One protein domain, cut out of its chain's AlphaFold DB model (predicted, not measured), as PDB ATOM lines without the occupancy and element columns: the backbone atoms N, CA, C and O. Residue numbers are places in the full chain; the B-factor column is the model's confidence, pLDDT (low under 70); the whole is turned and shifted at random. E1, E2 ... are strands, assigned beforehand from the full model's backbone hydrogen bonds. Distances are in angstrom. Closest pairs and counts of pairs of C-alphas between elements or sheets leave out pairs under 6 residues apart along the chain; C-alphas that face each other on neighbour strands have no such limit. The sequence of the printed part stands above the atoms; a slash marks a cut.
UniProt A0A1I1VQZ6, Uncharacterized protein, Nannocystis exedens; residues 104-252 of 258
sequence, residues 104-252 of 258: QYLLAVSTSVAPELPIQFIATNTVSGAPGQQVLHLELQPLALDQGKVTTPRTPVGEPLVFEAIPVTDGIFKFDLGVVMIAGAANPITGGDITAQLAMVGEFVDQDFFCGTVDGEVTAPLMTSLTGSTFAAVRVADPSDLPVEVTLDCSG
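Overview. This is residues 104 to 252 of the 258 residues of an uncharacterized protein of Nannocystis exedens (UniProt A0A1I1VQZ6). What shape do these atoms make? They form a closed barrel: E1, E2, E3, E5, E6, E7, E8 and E9 run round the ring in that order and back to E1, with the short strand E4 paired onto E3 outside the ring. Residues 237 to 252, with no named element, loop over the outside of the barrel on the side of E9 and E1. What is it built of? The 149 printed residues hold nine named strands, E1 to E9 along the chain, and no named helix; the class is all strand, and the neighbours are antiparallel. How compact is it? It is compact and rounded, with a radius of gyration of the C-alphas of 14.4 A and spans of 43 by 32 by 30 A.

Along the chain. Where does the first half run? E1 is residues 104 to 111, 21.9 A long from C-alpha 104 at (60.160, 30.877, 93.339). E2 is residues 114 to 128, 34.8 A, and bends by 83 degrees at residue 117; E3 is residues 134 to 145, 33.1 A, E4 residues 153 to 156, 9.3 A, and E5 residues 161 to 169, 22.4 A. Where does the rest run? E6 is residues 172 to 182, 25.3 A, E7 residues 194 to 204, 27.9 A, and E8 residues 209 to 220, 31.1 A. E9 is residues 229 to 236, 22.7 A, ending at C-alpha 236 at (57.280, 35.175, 95.543).

Arrangement. How does the ring begin? E1 to E4 form a meander, each strand the antiparallel neighbour of the one before: N 107 and O 121 of E1 and E2 are 2.9 A apart, N 124 and O 139 of E2 and E3 2.8 A, and N 144 and O 155 of E3 and E4 2.8 A, each within hydrogen-bond range. How does it go on? On one side of E3 lies E2, and on the other side lie E5, with N 138 and O 163 2.9 A apart, and E4. E5 to E9 form a second meander, in which E5 and E6 pair at N 169 and O 172, 2.9 A, E6 and E7 at N 177 and O 198, 2.9 A, E7 and E8 at N 199 and O 215, 2.9 A, and E8 and E9 at N 212 and O 231, 2.9 A. What closes it? E9 and E1 are antiparallel at 161 degrees, with N 108 and O 232 2.8 A apart.

Size, cuts and confidence. How far does it reach? The two C-alphas farthest apart, those of Ala 130 and Gln 147, are 42.8 A apart. Is anything missing or uncertain? The printed part has no cut, its mean pLDDT is 96.2, and no printed residue is under 70. Which link is long? The link from E6 to E7 is long, with 11 residues.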
ATOM      1  N   GLN A 104      61.526  31.369  93.443       98.00
ATOM      2  CA  GLN A 104      60.160  30.877  93.339       98.00
ATOM      3  C   GLN A 104      59.269  31.970  92.773       98.00
ATOM      4  O   GLN A 104      59.430  33.144  93.105       98.00
ATOM      5  N   TYR A 105      58.333  31.576  91.921       98.44
ATOM      6  CA  TYR A 105      57.440  32.476  91.213       98.44
ATOM      7  C   TYR A 105      56.017  31.918  91.245       98.44
ATOM      8  O   TYR A 105      55.817  30.706  91.143       98.44
ATOM      9  N   LEU A 106      55.025  32.797  91.354       98.56
ATOM     10  CA  LEU A 106      53.646  32.466  91.021       98.56
ATOM     11  C   LEU A 106      53.494  32.610  89.508       98.56
ATOM     12  O   LEU A 106      53.450  33.729  89.000       98.56
ATOM     13  N   LEU A 107      53.450  31.483  88.802       98.56
ATOM     14  CA  LEU A 107      53.211  31.414  87.363       98.56
ATOM     15  C   LEU A 107      51.707  31.293  87.112       98.56
ATOM     16  O   LEU A 107      51.066  30.376  87.624       98.56
ATOM     17  N   ALA A 108      51.165  32.171  86.280       98.56
ATOM     18  CA  ALA A 108      49.783  32.151  85.836       98.56
ATOM     19  C   ALA A 108      49.723  31.980  84.317       98.56
ATOM     20  O   ALA A 108      50.326  32.749  83.569       98.56
ATOM     21  N   VAL A 109      48.986  30.968  83.867       98.31
ATOM     22  CA  VAL A 109      48.734  30.684  82.452       98.31
ATOM     23  C   VAL A 109      47.322  31.142  82.112       98.31
ATOM     24  O   VAL A 109      46.339  30.511  82.510       98.31
ATOM     25  N   SER A 110      47.229  32.247  81.375       98.19
ATOM     26  CA  SER A 110      45.978  32.803  80.869       98.19
ATOM     27  C   SER A 110      45.663  32.174  79.515       98.19
ATOM     28  O   SER A 110      46.350  32.403  78.517       98.19
ATOM     29  N   THR A 111      44.644  31.317  79.483       97.12
ATOM     30  CA  THR A 111      44.258  30.630  78.245       97.12
ATOM     31  C   THR A 111      43.358  31.513  77.391       97.12
ATOM     32  O   THR A 111      42.510  32.232  77.917       97.12
ATOM     33  N   SER A 112      43.444  31.391  76.067       96.56
ATOM     34  CA  SER A 112      42.528  32.080  75.145       96.56
ATOM     35  C   SER A 112      41.054  31.678  75.322       96.56
ATOM     36  O   SER A 112      40.160  32.411  74.901       96.56
ATOM     37  N   VAL A 113      40.789  30.535  75.966       94.94
ATOM     38  CA  VAL A 113      39.440  30.028  76.259       94.94
ATOM     39  C   VAL A 113      38.797  30.766  77.435       94.94
ATOM     40  O   VAL A 113      37.609  31.079  77.384       94.94
ATOM     41  N   ALA A 114      39.564  31.038  78.491       96.69
ATOM     42  CA  ALA A 114      39.096  31.754  79.675       96.69
ATOM     43  C   ALA A 114      40.222  32.636  80.249       96.69
ATOM     44  O   ALA A 114      40.855  32.254  81.237       96.69
ATOM     45  N   PRO A 115      40.482  33.813  79.647       97.12
ATOM     46  CA  PRO A 115      41.635  34.642  80.006       97.12
ATOM     47  C   PRO A 115      41.627  35.143  81.458       97.12
ATOM     48  O   PRO A 115      42.682  35.360  82.050       97.12
ATOM     49  N   GLU A 116      40.435  35.286  82.040       97.31
ATOM     50  CA  GLU A 116      40.213  35.773  83.409       97.31
ATOM     51  C   GLU A 116      40.312  34.666  84.478       97.31
ATOM     52  O   GLU A 116      40.272  34.956  85.670       97.31
ATOM     53  N   LEU A 117      40.453  33.396  84.074       97.81
ATOM     54  CA  LEU A 117      40.564  32.241  84.974       97.81
ATOM     55  C   LEU A 117      41.898  31.514  84.743       97.81
ATOM     56  O   LEU A 117      41.915  30.406  84.195       97.81
ATOM     57  N   PRO A 118      43.033  32.134  85.121       98.19
ATOM     58  CA  PRO A 118      44.342  31.569  84.848       98.19
ATOM     59  C   PRO A 118      44.594  30.301  85.666       98.19
ATOM     60  O   PRO A 118      44.331  30.249  86.872       98.19
ATOM     61  N   ILE A 119      45.196  29.303  85.023       98.25
ATOM     62  CA  ILE A 119      45.743  28.127  85.709       98.25
ATOM     63  C   ILE A 119      47.038  28.560  86.398       98.25
ATOM     64  O   ILE A 119      47.892  29.183  85.766       98.25
ATOM     65  N   GLN A 120      47.189  28.249  87.685       98.56
ATOM     66  CA  GLN A 120      48.311  28.729  88.496       98.56
ATOM     67  C   GLN A 120      49.247  27.606  88.940       98.56
ATOM     68  O   GLN A 120      48.819  26.500  89.277       98.56
ATOM     69  N   PHE A 121      50.537  27.931  88.988       98.56
ATOM     70  CA  PHE A 121      51.607  27.057  89.451       98.56
ATOM     71  C   PHE A 121      52.552  27.825  90.376       98.56
ATOM     72  O   PHE A 121      52.821  29.007  90.161       98.56
ATOM     73  N   ILE A 122      53.131  27.131  91.353       98.56
ATOM     74  CA  ILE A 122      54.395  27.571  91.949       98.56
ATOM     75  C   ILE A 122      55.512  27.074  91.044       98.56
ATOM     76  O   ILE A 122      55.743  25.869  90.942       98.56
ATOM     77  N   ALA A 123      56.179  28.008  90.379       98.31
ATOM     78  CA  ALA A 123      57.349  27.747  89.563       98.31
ATOM     79  C   ALA A 123      58.610  27.903  90.416       98.31
ATOM     80  O   ALA A 123      58.877  28.980  90.948       98.31
ATOM     81  N   THR A 124      59.394  26.835  90.552       98.38
ATOM     82  CA  THR A 124      60.727  26.883  91.161       98.38
ATOM     83  C   THR A 124      61.771  26.872  90.054       98.38
ATOM     84  O   THR A 124      61.953  25.869  89.365       98.38
ATOM     85  N   ASN A 125      62.468  27.995  89.904       97.69
ATOM     86  CA  ASN A 125      63.515  28.193  88.914       97.69
ATOM     87  C   ASN A 125      64.874  27.962  89.568       97.69
ATOM     88  O   ASN A 125      65.246  28.668  90.510       97.69
ATOM     89  N   THR A 126      65.650  27.024  89.035       97.75
ATOM     90  CA  THR A 126      67.066  26.850  89.370       97.75
ATOM     91  C   THR A 126      67.906  27.136  88.136       97.75
ATOM     92  O   THR A 126      67.820  26.441  87.128       97.75
ATOM     93  N   VAL A 127      68.726  28.177  88.211       95.94
ATOM     94  CA  VAL A 127      69.537  28.671  87.094       95.94
ATOM     95  C   VAL A 127      70.984  28.259  87.312       95.94
ATOM     96  O   VAL A 127      71.555  28.470  88.381       95.94
ATOM     97  N   SER A 128      71.595  27.680  86.286       96.00
ATOM     98  CA  SER A 128      72.998  27.261  86.290       96.00
ATOM     99  C   SER A 128      73.713  27.712  85.016       96.00
ATOM    100  O   SER A 128      73.080  28.139  84.055       96.00
ATOM    101  N   GLY A 129      75.047  27.634  85.002       91.75
ATOM    102  CA  GLY A 129      75.864  28.046  83.856       91.75
ATOM    103  C   GLY A 129      76.401  29.477  83.947       91.75
ATOM    104  O   GLY A 129      76.156  30.206  84.908       91.75
ATOM    105  N   ALA A 130      77.209  29.857  82.957       86.44
ATOM    106  CA  ALA A 130      77.770  31.204  82.843       86.44
ATOM    107  C   ALA A 130      76.784  32.145  82.124       86.44
ATOM    108  O   ALA A 130      75.963  31.660  81.342       86.44
ATOM    109  N   PRO A 131      76.880  33.476  82.314       80.50
ATOM    110  CA  PRO A 131      76.101  34.439  81.534       80.50
ATOM    111  C   PRO A 131      76.201  34.168  80.022       80.50
ATOM    112  O   PRO A 131      77.293  33.912  79.509       80.50
ATOM    113  N   GLY A 132      75.060  34.169  79.326       79.75
ATOM    114  CA  GLY A 132      74.953  33.830  77.896       79.75
ATOM    115  C   GLY A 132      74.978  32.328  77.562       79.75
ATOM    116  O   GLY A 132      74.857  31.958  76.398       79.75
ATOM    117  N   GLN A 133      75.143  31.453  78.557       87.44
ATOM    118  CA  GLN A 133      75.043  29.988  78.448       87.44
ATOM    119  C   GLN A 133      74.254  29.425  79.638       87.44
ATOM    120  O   GLN A 133      74.592  28.377  80.195       87.44
ATOM    121  N   GLN A 134      73.255  30.180  80.091       93.81
ATOM    122  CA  GLN A 134      72.463  29.805  81.246       93.81
ATOM    123  C   GLN A 134      71.513  28.667  80.890       93.81
ATOM    124  O   GLN A 134      70.993  28.565  79.777       93.81
ATOM    125  N   VAL A 135      71.300  27.812  81.876       96.06
ATOM    126  CA  VAL A 135      70.411  26.668  81.803       96.06
ATOM    127  C   VAL A 135      69.442  26.760  82.970       96.06
ATOM    128  O   VAL A 135      69.866  26.835  84.126       96.06
ATOM    129  N   LEU A 136      68.153  26.760  82.651       96.81
ATOM    130  CA  LEU A 136      67.045  26.769  83.590       96.81
ATOM    131  C   LEU A 136      66.576  25.331  83.844       96.81
ATOM    132  O   LEU A 136      66.269  24.576  82.922       96.81
ATOM    133  N   HIS A 137      66.517  24.969  85.117       97.75
ATOM    134  CA  HIS A 137      65.748  23.845  85.634       97.75
ATOM    135  C   HIS A 137      64.468  24.406  86.243       97.75
ATOM    136  O   HIS A 137      64.534  25.305  87.086       97.75
ATOM    137  N   LEU A 138      63.323  23.919  85.782       97.75
ATOM    138  CA  LEU A 138      62.007  24.451  86.109       97.75
ATOM    139  C   LEU A 138      61.141  23.350  86.714       97.75
ATOM    140  O   LEU A 138      60.894  22.330  86.075       97.75
ATOM    141  N   GLU A 139      60.633  23.586  87.917       98.31
ATOM    142  CA  GLU A 139      59.638  22.722  88.556       98.31
ATOM    143  C   GLU A 139      58.326  23.487  88.704       98.31
ATOM    144  O   GLU A 139      58.301  24.550  89.323       98.31
ATOM    145  N   LEU A 140      57.239  22.964  88.144       98.19
ATOM    146  CA  LEU A 140      55.911  23.570  88.200       98.19
ATOM    147  C   LEU A 140      55.005  22.733  89.098       98.19
ATOM    148  O   LEU A 140      54.559  21.659  88.699       98.19
ATOM    149  N   GLN A 141      54.702  23.229  90.294       98.44
ATOM    150  CA  GLN A 141      53.713  22.628  91.189       98.44
ATOM    151  C   GLN A 141      52.332  23.243  90.911       98.44
ATOM    152  O   GLN A 141      52.143  24.423  91.222       98.44
ATOM    153  N   PRO A 142      51.354  22.489  90.373       98.38
ATOM    154  CA  PRO A 142      50.005  23.006  90.149       98.38
ATOM    155  C   PRO A 142      49.328  23.407  91.462       98.38
ATOM    156  O   PRO A 142      49.489  22.729  92.485       98.38
ATOM    157  N   LEU A 143      48.542  24.482  91.421       98.44
ATOM    158  CA  LEU A 143      47.730  24.950  92.540       98.44
ATOM    159  C   LEU A 143      46.252  24.680  92.283       98.44
ATOM    160  O   LEU A 143      45.735  24.986  91.213       98.44
ATOM    161  N   ALA A 144      45.563  24.149  93.289       98.25
ATOM    162  CA  ALA A 144      44.123  23.994  93.244       98.25
ATOM    163  C   ALA A 144      43.407  25.336  93.365       98.25
ATOM    164  O   ALA A 144      43.766  26.171  94.200       98.25
ATOM    165  N   LEU A 145      42.356  25.494  92.570       97.88
ATOM    166  CA  LEU A 145      41.478  26.651  92.534       97.88
ATOM    167  C   LEU A 145      40.030  26.170  92.456       97.88
ATOM    168  O   LEU A 145      39.711  25.240  91.716       97.88
ATOM    169  N   ASP A 146      39.153  26.815  93.216       97.69
ATOM    170  CA  ASP A 146      37.719  26.616  93.076       97.69
ATOM    171  C   ASP A 146      37.271  27.092  91.686       97.69
ATOM    172  O   ASP A 146      37.832  28.023  91.100       97.69
ATOM    173  N   GLN A 147      36.230  26.464  91.144       97.50
ATOM    174  CA  GLN A 147      35.730  26.832  89.825       97.50
ATOM    175  C   GLN A 147      35.244  28.291  89.802       97.50
ATOM    176  O   GLN A 147      34.461  28.717  90.655       97.50
ATOM    177  N   GLY A 148      35.689  29.052  88.801       97.44
ATOM    178  CA  GLY A 148      35.389  30.476  88.658       97.44
ATOM    179  C   GLY A 148      36.129  31.373  89.654       97.44
ATOM    180  O   GLY A 148      35.761  32.540  89.793       97.44
ATOM    181  N   LYS A 149      37.130  30.840  90.366       97.81
ATOM    182  CA  LYS A 149      37.989  31.584  91.291       97.81
ATOM    183  C   LYS A 149      39.429  31.648  90.790       97.81
ATOM    184  O   LYS A 149      39.901  30.804  90.036       97.81
ATOM    185  N   VAL A 150      40.114  32.687  91.241       97.25
ATOM    186  CA  VAL A 150      41.495  33.047  90.937       97.25
ATOM    187  C   VAL A 150      42.381  32.831  92.159       97.25
ATOM    188  O   VAL A 150      43.513  32.388  92.000       97.25
ATOM    189  N   THR A 151      41.928  33.125  93.383       96.81
ATOM    190  CA  THR A 151      42.842  33.117  94.550       96.81
ATOM    191  C   THR A 151      42.550  32.050  95.596       96.81
ATOM    192  O   THR A 151      43.364  31.839  96.493       96.81
ATOM    193  N   THR A 152      41.434  31.332  95.475       96.06
ATOM    194  CA  THR A 152      40.988  30.362  96.485       96.06
ATOM    195  C   THR A 152      40.857  28.961  95.882       96.06
ATOM    196  O   THR A 152      40.240  28.851  94.824       96.06
ATOM    197  N   PRO A 153      41.378  27.890  96.525       96.44
ATOM    198  CA  PRO A 153      42.143  27.879  97.782       96.44
ATOM    199  C   PRO A 153      43.670  28.027  97.626       96.44
ATOM    200  O   PRO A 153      44.347  28.208  98.634       96.44
ATOM    201  N   ARG A 154      44.221  27.920  96.406       96.44
ATOM    202  CA  ARG A 154      45.672  27.930  96.109       96.44
ATOM    203  C   ARG A 154      46.485  26.894  96.893       96.44
ATOM    204  O   ARG A 154      47.586  27.158  97.365       96.44
ATOM    205  N   THR A 155      45.962  25.678  97.007       97.19
ATOM    206  CA  THR A 155      46.688  24.576  97.658       97.19
ATOM    207  C   THR A 155      47.413  23.720  96.624       97.19
ATOM    208  O   THR A 155      46.775  23.335  95.646       97.19
ATOM    209  N   PRO A 156      48.693  23.361  96.818       97.69
ATOM    210  CA  PRO A 156      49.403  22.453  95.919       97.69
ATOM    211  C   PRO A 156      48.639  21.149  95.665       97.69
ATOM    212  O   PRO A 156      48.140  20.528  96.606       97.69
ATOM    213  N   VAL A 157      48.556  20.728  94.403       97.69
ATOM    214  CA  VAL A 157      47.913  19.470  93.995       97.69
ATOM    215  C   VAL A 157      48.700  18.744  92.915       97.69
ATOM    216  O   VAL A 157      49.292  19.363  92.036       97.69
ATOM    217  N   GLY A 158      48.651  17.412  92.963       96.12
ATOM    218  CA  GLY A 158      49.374  16.553  92.027       96.12
ATOM    219  C   GLY A 158      50.888  16.570  92.238       96.12
ATOM    220  O   GLY A 158      51.399  17.183  93.176       96.12
ATOM    221  N   GLU A 159      51.596  15.861  91.361       96.19
ATOM    222  CA  GLU A 159      53.059  15.870  91.336       96.19
ATOM    223  C   GLU A 159      53.585  17.099  90.570       96.19
ATOM    224  O   GLU A 159      52.968  17.500  89.577       96.19
ATOM    225  N   PRO A 160      54.717  17.694  90.994       97.62
ATOM    226  CA  PRO A 160      55.386  18.734  90.225       97.62
ATOM    227  C   PRO A 160      55.763  18.264  88.817       97.62
ATOM    228  O   PRO A 160      56.279  17.161  88.628       97.62
ATOM    229  N   LEU A 161      55.574  19.136  87.833       96.75
ATOM    230  CA  LEU A 161      56.095  18.946  86.483       96.75
ATOM    231  C   LEU A 161      57.542  19.438  86.452       96.75
ATOM    232  O   LEU A 161      57.790  20.619  86.692       96.75
ATOM    233  N   VAL A 162      58.491  18.546  86.175       97.38
ATOM    234  CA  VAL A 162      59.928  18.848  86.230       97.38
ATOM    235  C   VAL A 162      60.508  18.902  84.821       97.38
ATOM    236  O   VAL A 162      60.413  17.933  84.066       97.38
ATOM    237  N   PHE A 163      61.142  20.022  84.487       96.44
ATOM    238  CA  PHE A 163      61.788  20.268  83.206       96.44
ATOM    239  C   PHE A 163      63.250  20.640  83.426       96.44
ATOM    240  O   PHE A 163      63.571  21.668  84.024       96.44
ATOM    241  N   GLU A 164      64.143  19.804  82.912       96.00
ATOM    242  CA  GLU A 164      65.579  20.005  83.045       96.00
ATOM    243  C   GLU A 164      66.167  20.650  81.790       96.00
ATOM    244  O   GLU A 164      65.655  20.509  80.678       96.00
ATOM    245  N   ALA A 165      67.323  21.283  81.967       95.06
ATOM    246  CA  ALA A 165      68.199  21.681  80.875       95.06
ATOM    247  C   ALA A 165      67.593  22.660  79.842       95.06
ATOM    248  O   ALA A 165      67.981  22.627  78.672       95.06
ATOM    249  N   ILE A 166      66.687  23.557  80.252       97.00
ATOM    250  CA  ILE A 166      66.083  24.558  79.360       97.00
ATOM    251  C   ILE A 166      67.128  25.641  79.044       97.00
ATOM    252  O   ILE A 166      67.556  26.356  79.952       97.00
ATOM    253  N   PRO A 167      67.564  25.803  77.782       95.94
ATOM    254  CA  PRO A 167      68.538  26.828  77.438       95.94
ATOM    255  C   PRO A 167      67.912  28.223  77.530       95.94
ATOM    256  O   PRO A 167      66.823  28.459  77.001       95.94
ATOM    257  N   VAL A 168      68.636  29.156  78.146       94.94
ATOM    258  CA  VAL A 168      68.278  30.578  78.181       94.94
ATOM    259  C   VAL A 168      69.304  31.356  77.362       94.94
ATOM    260  O   VAL A 168      70.504  31.301  77.634       94.94
ATOM    261  N   THR A 169      68.845  32.045  76.319       91.88
ATOM    262  CA  THR A 169      69.682  32.836  75.401       91.88
ATOM    263  C   THR A 169      69.131  34.250  75.343       91.88
ATOM    264  O   THR A 169      67.974  34.427  74.980       91.88
ATOM    265  N   ASP A 170      69.947  35.238  75.718       89.44
ATOM    266  CA  ASP A 170      69.558  36.656  75.765       89.44
ATOM    267  C   ASP A 170      68.263  36.885  76.573       89.44
ATOM    268  O   ASP A 170      67.325  37.525  76.110       89.44
ATOM    269  N   GLY A 171      68.157  36.250  77.747       90.56
ATOM    270  CA  GLY A 171      66.966  36.314  78.606       90.56
ATOM    271  C   GLY A 171      65.725  35.597  78.056       90.56
ATOM    272  O   GLY A 171      64.725  35.504  78.760       90.56
ATOM    273  N   ILE A 172      65.779  35.046  76.841       94.00
ATOM    274  CA  ILE A 172      64.678  34.323  76.202       94.00
ATOM    275  C   ILE A 172      64.866  32.823  76.411       94.00
ATOM    276  O   ILE A 172      65.962  32.277  76.250       94.00
ATOM    277  N   PHE A 173      63.777  32.128  76.717       95.69
ATOM    278  CA  PHE A 173      63.740  30.677  76.823       95.69
ATOM    279  C   PHE A 173      62.554  30.106  76.052       95.69
ATOM    280  O   PHE A 173      61.513  30.740  75.863       95.69
ATOM    281  N   LYS A 174      62.730  28.876  75.577       96.69
ATOM    282  CA  LYS A 174      61.681  28.101  74.919       96.69
ATOM    283  C   LYS A 174      61.724  26.694  75.463       96.69
ATOM    284  O   LYS A 174      62.795  26.089  75.479       96.69
ATOM    285  N   PHE A 175      60.578  26.170  75.863       94.81
ATOM    286  CA  PHE A 175      60.485  24.775  76.256       94.81
ATOM    287  C   PHE A 175      59.150  24.181  75.831       94.81
ATOM    288  O   PHE A 175      58.111  24.842  75.824       94.81
ATOM    289  N   ASP A 176      59.228  22.927  75.409       95.38
ATOM    290  CA  ASP A 176      58.091  22.095  75.052       95.38
ATOM    291  C   ASP A 176      57.749  21.262  76.284       95.38
ATOM    292  O   ASP A 176      58.595  20.516  76.785       95.38
ATOM    293  N   LEU A 177      56.535  21.430  76.802       93.62
ATOM    294  CA  LEU A 177      56.063  20.675  77.956       93.62
ATOM    295  C   LEU A 177      55.623  19.263  77.541       93.62
ATOM    296  O   LEU A 177      55.390  18.410  78.396       93.62
ATOM    297  N   GLY A 178      55.502  19.002  76.237       95.44
ATOM    298  CA  GLY A 178      54.917  17.787  75.706       95.44
ATOM    299  C   GLY A 178      53.446  17.683  76.089       95.44
ATOM    300  O   GLY A 178      52.738  18.683  76.187       95.44
ATOM    301  N   VAL A 179      52.980  16.449  76.285       96.06
ATOM    302  CA  VAL A 179      51.617  16.175  76.747       96.06
ATOM    303  C   VAL A 179      51.596  16.211  78.270       96.06
ATOM    304  O   VAL A 179      52.172  15.339  78.920       96.06
ATOM    305  N   VAL A 180      50.899  17.194  78.828       96.06
ATOM    306  CA  VAL A 180      50.704  17.357  80.268       96.06
ATOM    307  C   VAL A 180      49.252  17.110  80.643       96.06
ATOM    308  O   VAL A 180      48.322  17.457  79.911       96.06
ATOM    309  N   MET A 181      49.062  16.512  81.813       96.75
ATOM    310  CA  MET A 181      47.756  16.349  82.436       96.75
ATOM    311  C   MET A 181      47.661  17.326  83.604       96.75
ATOM    312  O   MET A 181      48.482  17.283  84.518       96.75
ATOM    313  N   ILE A 182      46.658  18.196  83.576       96.75
ATOM    314  CA  ILE A 182      46.354  19.121  84.664       96.75
ATOM    315  C   ILE A 182      45.124  18.568  85.374       96.75
ATOM    316  O   ILE A 182      44.070  18.383  84.759       96.75
ATOM    317  N   ALA A 183      45.281  18.279  86.664       97.56
ATOM    318  CA  ALA A 183      44.197  17.771  87.490       97.56
ATOM    319  C   ALA A 183      43.054  18.792  87.568       97.56
ATOM    320  O   ALA A 183      43.295  19.996  87.652       97.56
ATOM    321  N   GLY A 184      41.815  18.315  87.624       97.12
ATOM    322  CA  GLY A 184      40.623  19.157  87.646       97.12
ATOM    323  C   GLY A 184      40.581  20.116  88.828       97.12
ATOM    324  O   GLY A 184      40.132  21.246  88.681       97.12
ATOM    325  N   ALA A 185      41.170  19.724  89.961       97.81
ATOM    326  CA  ALA A 185      41.337  20.607  91.112       97.81
ATOM    327  C   ALA A 185      42.161  21.868  90.790       97.81
ATOM    328  O   ALA A 185      41.914  22.902  91.393       97.81
ATOM    329  N   ALA A 186      43.114  21.797  89.854       98.06
ATOM    330  CA  ALA A 186      43.924  22.930  89.394       98.06
ATOM    331  C   ALA A 186      43.312  23.678  88.198       98.06
ATOM    332  O   ALA A 186      43.906  24.630  87.696       98.06
ATOM    333  N   ASN A 187      42.142  23.250  87.719       97.69
ATOM    334  CA  ASN A 187      41.464  23.842  86.578       97.69
ATOM    335  C   ASN A 187      40.279  24.713  87.045       97.69
ATOM    336  O   ASN A 187      39.161  24.203  87.175       97.69
ATOM    337  N   PRO A 188      40.467  26.036  87.221       97.62
ATOM    338  CA  PRO A 188      39.392  26.930  87.649       97.62
ATOM    339  C   PRO A 188      38.295  27.120  86.590       97.62
ATOM    340  O   PRO A 188      37.237  27.665  86.900       97.62
ATOM    341  N   ILE A 189      38.506  26.691  85.341       96.44
ATOM    342  CA  ILE A 189      37.559  26.909  84.239       96.44
ATOM    343  C   ILE A 189      36.386  25.933  84.358       96.44
ATOM    344  O   ILE A 189      35.218  26.330  84.400       96.44
ATOM    345  N   THR A 190      36.686  24.634  84.425       96.19
ATOM    346  CA  THR A 190      35.659  23.578  84.435       96.19
ATOM    347  C   THR A 190      35.687  22.696  85.677       96.19
ATOM    348  O   THR A 190      34.742  21.938  85.878       96.19
ATOM    349  N   GLY A 191      36.751  22.746  86.486       96.38
ATOM    350  CA  GLY A 191      36.981  21.818  87.598       96.38
ATOM    351  C   GLY A 191      37.283  20.373  87.173       96.38
ATOM    352  O   GLY A 191      37.443  19.502  88.026       96.38
ATOM    353  N   GLY A 192      37.330  20.088  85.866       97.19
ATOM    354  CA  GLY A 192      37.604  18.759  85.313       97.19
ATOM    355  C   GLY A 192      39.049  18.606  84.847       97.19
ATOM    356  O   GLY A 192      39.693  19.596  84.496       97.19
ATOM    357  N   ASP A 193      39.550  17.370  84.830       97.50
ATOM    358  CA  ASP A 193      40.891  17.067  84.320       97.50
ATOM    359  C   ASP A 193      41.021  17.500  82.855       97.50
ATOM    360  O   ASP A 193      40.110  17.284  82.048       97.50
ATOM    361  N   ILE A 194      42.168  18.078  82.503       97.12
ATOM    362  CA  ILE A 194      42.498  18.430  81.121       97.12
ATOM    363  C   ILE A 194      43.824  17.801  80.720       97.12
ATOM    364  O   ILE A 194      44.770  17.727  81.502       97.12
ATOM    365  N   THR A 195      43.893  17.339  79.478       97.31
ATOM    366  CA  THR A 195      45.145  16.912  78.848       97.31
ATOM    367  C   THR A 195      45.457  17.888  77.732       97.31
ATOM    368  O   THR A 195      44.603  18.124  76.876       97.31
ATOM    369  N   ALA A 196      46.655  18.454  77.726       97.00
ATOM    370  CA  ALA A 196      47.068  19.437  76.736       97.00
ATOM    371  C   ALA A 196      48.489  19.162  76.251       97.00
ATOM    372  O   ALA A 196      49.326  18.682  77.011       97.00
ATOM    373  N   GLN A 197      48.751  19.473  74.987       97.00
ATOM    374  CA  GLN A 197      50.102  19.603  74.468       97.00
ATOM    375  C   GLN A 197      50.471  21.081  74.486       97.00
ATOM    376  O   GLN A 197      49.755  21.871  73.875       97.00
ATOM    377  N   LEU A 198      51.536  21.457  75.196       96.94
ATOM    378  CA  LEU A 198      51.890  22.862  75.422       96.94
ATOM    379  C   LEU A 198      53.342  23.146  75.043       96.94
ATOM    380  O   LEU A 198      54.243  22.392  75.396       96.94
ATOM    381  N   ALA A 199      53.570  24.295  74.418       97.19
ATOM    382  CA  ALA A 199      54.887  24.888  74.250       97.19
ATOM    383  C   ALA A 199      54.863  26.325  74.772       97.19
ATOM    384  O   ALA A 199      53.917  27.073  74.523       97.19
ATOM    385  N   MET A 200      55.910  26.720  75.489       97.62
ATOM    386  CA  MET A 200      56.026  28.053  76.071       97.62
ATOM    387  C   MET A 200      57.248  28.766  75.506       97.62
ATOM    388  O   MET A 200      58.334  28.191  75.378       97.62
ATOM    389  N   VAL A 201      57.064  30.040  75.174       98.12
ATOM    390  CA  VAL A 201      58.138  30.962  74.801       98.12
ATOM    391  C   VAL A 201      58.072  32.127  75.766       98.12
ATOM    392  O   VAL A 201      57.068  32.833  75.790       98.12
ATOM    393  N   GLY A 202      59.121  32.308  76.558       97.06
ATOM    394  CA  GLY A 202      59.180  33.349  77.572       97.06
ATOM    395  C   GLY A 202      60.430  34.194  77.489       97.06
ATOM    396  O   GLY A 202      61.436  33.791  76.903       97.06
ATOM    397  N   GLU A 203      60.357  35.351  78.124       96.06
ATOM    398  CA  GLU A 203      61.486  36.231  78.371       96.06
ATOM    399  C   GLU A 203      61.508  36.683  79.831       96.06
ATOM    400  O   GLU A 203      60.466  36.950  80.437       96.06
ATOM    401  N   PHE A 204      62.708  36.759  80.403       95.00
ATOM    402  CA  PHE A 204      62.940  37.429  81.675       95.00
ATOM    403  C   PHE A 204      62.942  38.938  81.437       95.00
ATOM    404  O   PHE A 204      63.812  39.463  80.741       95.00
ATOM    405  N   VAL A 205      61.958  39.630  82.010       95.06
ATOM    406  CA  VAL A 205      61.850  41.095  81.941       95.06
ATOM    407  C   VAL A 205      62.759  41.720  82.998       95.06
ATOM    408  O   VAL A 205      63.469  42.685  82.717       95.06
ATOM    409  N   ASP A 206      62.782  41.125  84.190       93.88
ATOM    410  CA  ASP A 206      63.710  41.418  85.278       93.88
ATOM    411  C   ASP A 206      63.889  40.182  86.195       93.88
ATOM    412  O   ASP A 206      63.457  39.074  85.872       93.88
ATOM    413  N   GLN A 207      64.578  40.344  87.331       93.38
ATOM    414  CA  GLN A 207      64.862  39.255  88.284       93.38
ATOM    415  C   GLN A 207      63.603  38.726  89.012       93.38
ATOM    416  O   GLN A 207      63.604  37.614  89.560       93.38
ATOM    417  N   ASP A 208      62.546  39.537  89.044       96.38
ATOM    418  CA  ASP A 208      61.305  39.334  89.782       96.38
ATOM    419  C   ASP A 208      60.122  39.042  88.845       96.38
ATOM    420  O   ASP A 208      59.055  38.642  89.315       96.38
ATOM    421  N   PHE A 209      60.311  39.183  87.531       96.75
ATOM    422  CA  PHE A 209      59.255  39.049  86.542       96.75
ATOM    423  C   PHE A 209      59.731  38.427  85.224       96.75
ATOM    424  O   PHE A 209      60.677  38.890  84.579       96.75
ATOM    425  N   PHE A 210      59.018  37.395  84.778       97.50
ATOM    426  CA  PHE A 210      59.149  36.848  83.430       97.50
ATOM    427  C   PHE A 210      57.777  36.495  82.862       97.50
ATOM    428  O   PHE A 210      56.843  36.182  83.597       97.50
ATOM    429  N   CYS A 211      57.632  36.564  81.548       98.50
ATOM    430  CA  CYS A 211      56.337  36.431  80.890       98.50
ATOM    431  C   CYS A 211      56.510  35.923  79.459       98.50
ATOM    432  O   CYS A 211      57.632  35.806  78.961       98.50
ATOM    433  N   GLY A 212      55.406  35.608  78.789       98.12
ATOM    434  CA  GLY A 212      55.459  35.226  77.389       98.12
ATOM    435  C   GLY A 212      54.164  34.652  76.847       98.12
ATOM    436  O   GLY A 212      53.064  34.962  77.311       98.12
ATOM    437  N   THR A 213      54.304  33.808  75.830       98.25
ATOM    438  CA  THR A 213      53.188  33.186  75.119       98.25
ATOM    439  C   THR A 213      53.158  31.683  75.336       98.25
ATOM    440  O   THR A 213      54.191  31.020  75.481       98.25
ATOM    441  N   VAL A 214      51.943  31.144  75.329       98.00
ATOM    442  CA  VAL A 214      51.681  29.707  75.332       98.00
ATOM    443  C   VAL A 214      51.054  29.336  73.995       98.00
ATOM    444  O   VAL A 214      50.131  30.001  73.523       98.00
ATOM    445  N   ASP A 215      51.561  28.274  73.387       96.69
ATOM    446  CA  ASP A 215      50.989  27.666  72.191       96.69
ATOM    447  C   ASP A 215      50.699  26.183  72.437       96.69
ATOM    448  O   ASP A 215      51.218  25.580  73.383       96.69
ATOM    449  N   GLY A 216      49.863  25.598  71.584       95.50
ATOM    450  CA  GLY A 216      49.478  24.195  71.649       95.50
ATOM    451  C   GLY A 216      47.970  23.976  71.620       95.50
ATOM    452  O   GLY A 216      47.208  24.782  71.075       95.50
ATOM    453  N   GLU A 217      47.526  22.860  72.186       96.75
ATOM    454  CA  GLU A 217      46.123  22.455  72.159       96.75
ATOM    455  C   GLU A 217      45.732  21.616  73.374       96.75
ATOM    456  O   GLU A 217      46.486  20.771  73.857       96.75
ATOM    457  N   VAL A 218      44.508  21.822  73.851       96.62
ATOM    458  CA  VAL A 218      43.833  20.866  74.726       96.62
ATOM    459  C   VAL A 218      43.404  19.693  73.854       96.62
ATOM    460  O   VAL A 218      42.796  19.896  72.808       96.62
ATOM    461  N   THR A 219      43.721  18.471  74.269       96.69
ATOM    462  CA  THR A 219      43.373  17.226  73.565       96.69
ATOM    463  C   THR A 219      42.229  16.473  74.248       96.69
ATOM    464  O   THR A 219      41.530  15.698  73.596       96.69
ATOM    465  N   ALA A 220      41.987  16.732  75.539       95.19
ATOM    466  CA  ALA A 220      40.845  16.215  76.291       95.19
ATOM    467  C   ALA A 220      40.445  17.164  77.443       95.19
ATOM    468  O   ALA A 220      41.332  17.769  78.048       95.19
ATOM    469  N   PRO A 221      39.141  17.277  77.779       91.50
ATOM    470  CA  PRO A 221      38.004  16.597  77.146       91.50
ATOM    471  C   PRO A 221      37.526  17.286  75.858       91.50
ATOM    472  O   PRO A 221      36.863  16.658  75.037       91.50
ATOM    473  N   LEU A 222      37.856  18.566  75.679       89.38
ATOM    474  CA  LEU A 222      37.489  19.354  74.510       89.38
ATOM    475  C   LEU A 222      38.745  19.660  73.696       89.38
ATOM    476  O   LEU A 222      39.662  20.299  74.200       89.38
ATOM    477  N   MET A 223      38.767  19.222  72.438       94.56
ATOM    478  CA  MET A 223      39.859  19.551  71.526       94.56
ATOM    479  C   MET A 223      39.774  21.025  71.135       94.56
ATOM    480  O   MET A 223      38.820  21.438  70.473       94.56
ATOM    481  N   THR A 224      40.713  21.847  71.592       95.75
ATOM    482  CA  THR A 224      40.706  23.295  71.342       95.75
ATOM    483  C   THR A 224      42.126  23.834  71.311       95.75
ATOM    484  O   THR A 224      42.951  23.485  72.151       95.75
ATOM    485  N   SER A 225      42.399  24.697  70.334       96.94
ATOM    486  CA  SER A 225      43.683  25.384  70.218       96.94
ATOM    487  C   SER A 225      43.852  26.406  71.341       96.94
ATOM    488  O   SER A 225      42.913  27.123  71.685       96.94
ATOM    489  N   LEU A 226      45.067  26.487  71.873       96.38
ATOM    490  CA  LEU A 226      45.478  27.463  72.878       96.38
ATOM    491  C   LEU A 226      46.248  28.635  72.264       96.38
ATOM    492  O   LEU A 226      46.814  29.444  72.997       96.38
ATOM    493  N   THR A 227      46.257  28.778  70.937       96.56
ATOM    494  CA  THR A 227      46.893  29.920  70.277       96.56
ATOM    495  C   THR A 227      46.305  31.237  70.799       96.56
ATOM    496  O   THR A 227      45.087  31.394  70.912       96.56
ATOM    497  N   GLY A 228      47.190  32.186  71.114       95.88
ATOM    498  CA  GLY A 228      46.833  33.473  71.721       95.88
ATOM    499  C   GLY A 228      46.808  33.463  73.251       95.88
ATOM    500  O   GLY A 228      46.509  34.494  73.841       95.88
ATOM    501  N   SER A 229      47.126  32.333  73.886       98.19
ATOM    502  CA  SER A 229      47.305  32.253  75.337       98.19
ATOM    503  C   SER A 229      48.614  32.920  75.769       98.19
ATOM    504  O   SER A 229      49.617  32.901  75.045       98.19
ATOM    505  N   THR A 230      48.621  33.479  76.972       98.50
ATOM    506  CA  THR A 230      49.776  34.159  77.568       98.50
ATOM    507  C   THR A 230      50.108  33.558  78.921       98.50
ATOM    508  O   THR A 230      49.342  32.786  79.504       98.50
ATOM    509  N   PHE A 231      51.282  33.899  79.432       98.62
ATOM    510  CA  PHE A 231      51.607  33.644  80.821       98.62
ATOM    511  C   PHE A 231      52.443  34.773  81.403       98.62
ATOM    512  O   PHE A 231      53.155  35.488  80.689       98.62
ATOM    513  N   ALA A 232      52.396  34.869  82.722       98.62
ATOM    514  CA  ALA A 232      53.247  35.737  83.508       98.62
ATOM    515  C   ALA A 232      53.636  35.034  84.807       98.62
ATOM    516  O   ALA A 232      52.883  34.222  85.345       98.62
ATOM    517  N   ALA A 233      54.832  35.329  85.296       98.31
ATOM    518  CA  ALA A 233      55.378  34.770  86.514       98.31
ATOM    519  C   ALA A 233      55.996  35.876  87.360       98.31
ATOM    520  O   ALA A 233      56.945  36.539  86.939       98.31
ATOM    521  N   VAL A 234      55.459  36.050  88.563       98.19
ATOM    522  CA  VAL A 234      55.902  37.066  89.525       98.19
ATOM    523  C   VAL A 234      56.622  36.374  90.671       98.19
ATOM    524  O   VAL A 234      56.107  35.395  91.217       98.19
ATOM    525  N   ARG A 235      57.809  36.856  91.045       97.81
ATOM    526  CA  ARG A 235      58.590  36.280  92.142       97.81
ATOM    527  C   ARG A 235      57.798  36.355  93.442       97.81
ATOM    528  O   ARG A 235      57.225  37.385  93.789       97.81
ATOM    529  N   VAL A 236      57.834  35.262  94.194       97.44
ATOM    530  CA  VAL A 236      57.280  35.175  95.543       97.44
ATOM    531  C   VAL A 236      58.400  34.930  96.545       97.44
ATOM    532  O   VAL A 236      59.336  34.169  96.292       97.44
ATOM    533  N   ALA A 237      58.328  35.614  97.686       94.25
ATOM    534  CA  ALA A 237      59.289  35.429  98.772       94.25
ATOM    535  C   ALA A 237      58.963  34.185  99.614       94.25
ATOM    536  O   ALA A 237      59.875  33.508 100.087       94.25
ATOM    537  N   ASP A 238      57.671  33.893  99.781       93.06
ATOM    538  CA  ASP A 238      57.145  32.737 100.500       93.06
ATOM    539  C   ASP A 238      55.981  32.141  99.686       93.06
ATOM    540  O   ASP A 238      55.016  32.853  99.403       93.06
ATOM    541  N   PRO A 239      56.027  30.853  99.299       89.94
ATOM    542  CA  PRO A 239      54.942  30.209  98.558       89.94
ATOM    543  C   PRO A 239      53.652  30.053  99.383       89.94
ATOM    544  O   PRO A 239      52.620  29.672  98.836       89.94
ATOM    545  N   SER A 240      53.698  30.341 100.686       91.50
ATOM    546  CA  SER A 240      52.537  30.378 101.582       91.50
ATOM    547  C   SER A 240      51.834  31.743 101.597       91.50
ATOM    548  O   SER A 240      50.727  31.835 102.125       91.50
ATOM    549  N   ASP A 241      52.458  32.789 101.043       94.56
ATOM    550  CA  ASP A 241      51.951  34.168 100.995       94.56
ATOM    551  C   ASP A 241      51.930  34.675  99.547       94.56
ATOM    552  O   ASP A 241      52.820  35.385  99.073       94.56
ATOM    553  N   LEU A 242      50.922  34.220  98.800       96.69
ATOM    554  CA  LEU A 242      50.810  34.476  97.366       96.69
ATOM    555  C   LEU A 242      50.094  35.807  97.077       96.69
ATOM    556  O   LEU A 242      49.056  36.076  97.690       96.69
ATOM    557  N   PRO A 243      50.559  36.601  96.090       95.94
ATOM    558  CA  PRO A 243      49.914  37.854  95.699       95.94
ATOM    559  C   PRO A 243      48.431  37.678  95.360       95.94
ATOM    560  O   PRO A 243      48.050  36.738  94.660       95.94
ATOM    561  N   VAL A 244      47.575  38.580  95.844       95.94
ATOM    562  CA  VAL A 244      46.132  38.540  95.540       95.94
ATOM    563  C   VAL A 244      45.843  38.925  94.088       95.94
ATOM    564  O   VAL A 244      44.999  38.299  93.458       95.94
ATOM    565  N   GLU A 245      46.577  39.898  93.547       96.56
ATOM    566  CA  GLU A 245      46.548  40.252  92.127       96.56
ATOM    567  C   GLU A 245      47.384  39.245  91.336       96.56
ATOM    568  O   GLU A 245      48.567  39.047  91.621       96.56
ATOM    569  N   VAL A 246      46.767  38.594  90.352       98.06
ATOM    570  CA  VAL A 246      47.434  37.631  89.472       98.06
ATOM    571  C   VAL A 246      47.734  38.290  88.142       98.06
ATOM    572  O   VAL A 246      46.810  38.607  87.401       98.06
ATOM    573  N   THR A 247      49.015  38.469  87.830       98.44
ATOM    574  CA  THR A 247      49.463  38.972  86.526       98.44
ATOM    575  C   THR A 247      49.237  37.925  85.433       98.44
ATOM    576  O   THR A 247      49.504  36.745  85.645       98.44
ATOM    577  N   LEU A 248      48.748  38.347  84.268       98.19
ATOM    578  CA  LEU A 248      48.310  37.479  83.169       98.19
ATOM    579  C   LEU A 248      49.260  37.474  81.967       98.19
ATOM    580  O   LEU A 248      49.302  36.499  81.210       98.19
ATOM    581  N   ASP A 249      49.988  38.568  81.753       98.12
ATOM    582  CA  ASP A 249      50.759  38.793  80.534       98.12
ATOM    583  C   ASP A 249      51.970  39.719  80.747       98.12
ATOM    584  O   ASP A 249      52.236  40.195  81.850       98.12
ATOM    585  N   CYS A 250      52.709  39.985  79.666       97.19
ATOM    586  CA  CYS A 250      53.860  40.891  79.673       97.19
ATOM    587  C   CYS A 250      53.502  42.379  79.801       97.19
ATOM    588  O   CYS A 250      54.387  43.191  80.073       97.19
ATOM    589  N   SER A 251      52.238  42.751  79.591       96.81
ATOM    590  CA  SER A 251      51.758  44.127  79.762       96.81
ATOM    591  C   SER A 251      51.560  44.473  81.239       96.81
ATOM    592  O   SER A 251      51.450  45.650  81.585       96.81
ATOM    593  N   GLY A 252      51.550  43.455  82.105       95.44
ATOM    594  CA  GLY A 252      51.273  43.597  83.525       95.44
ATOM    595  C   GLY A 252      49.778  43.614  83.832       95.44
ATOM    596  O   GLY A 252      49.405  44.074  84.909       95.44
TER     597      GLY A 252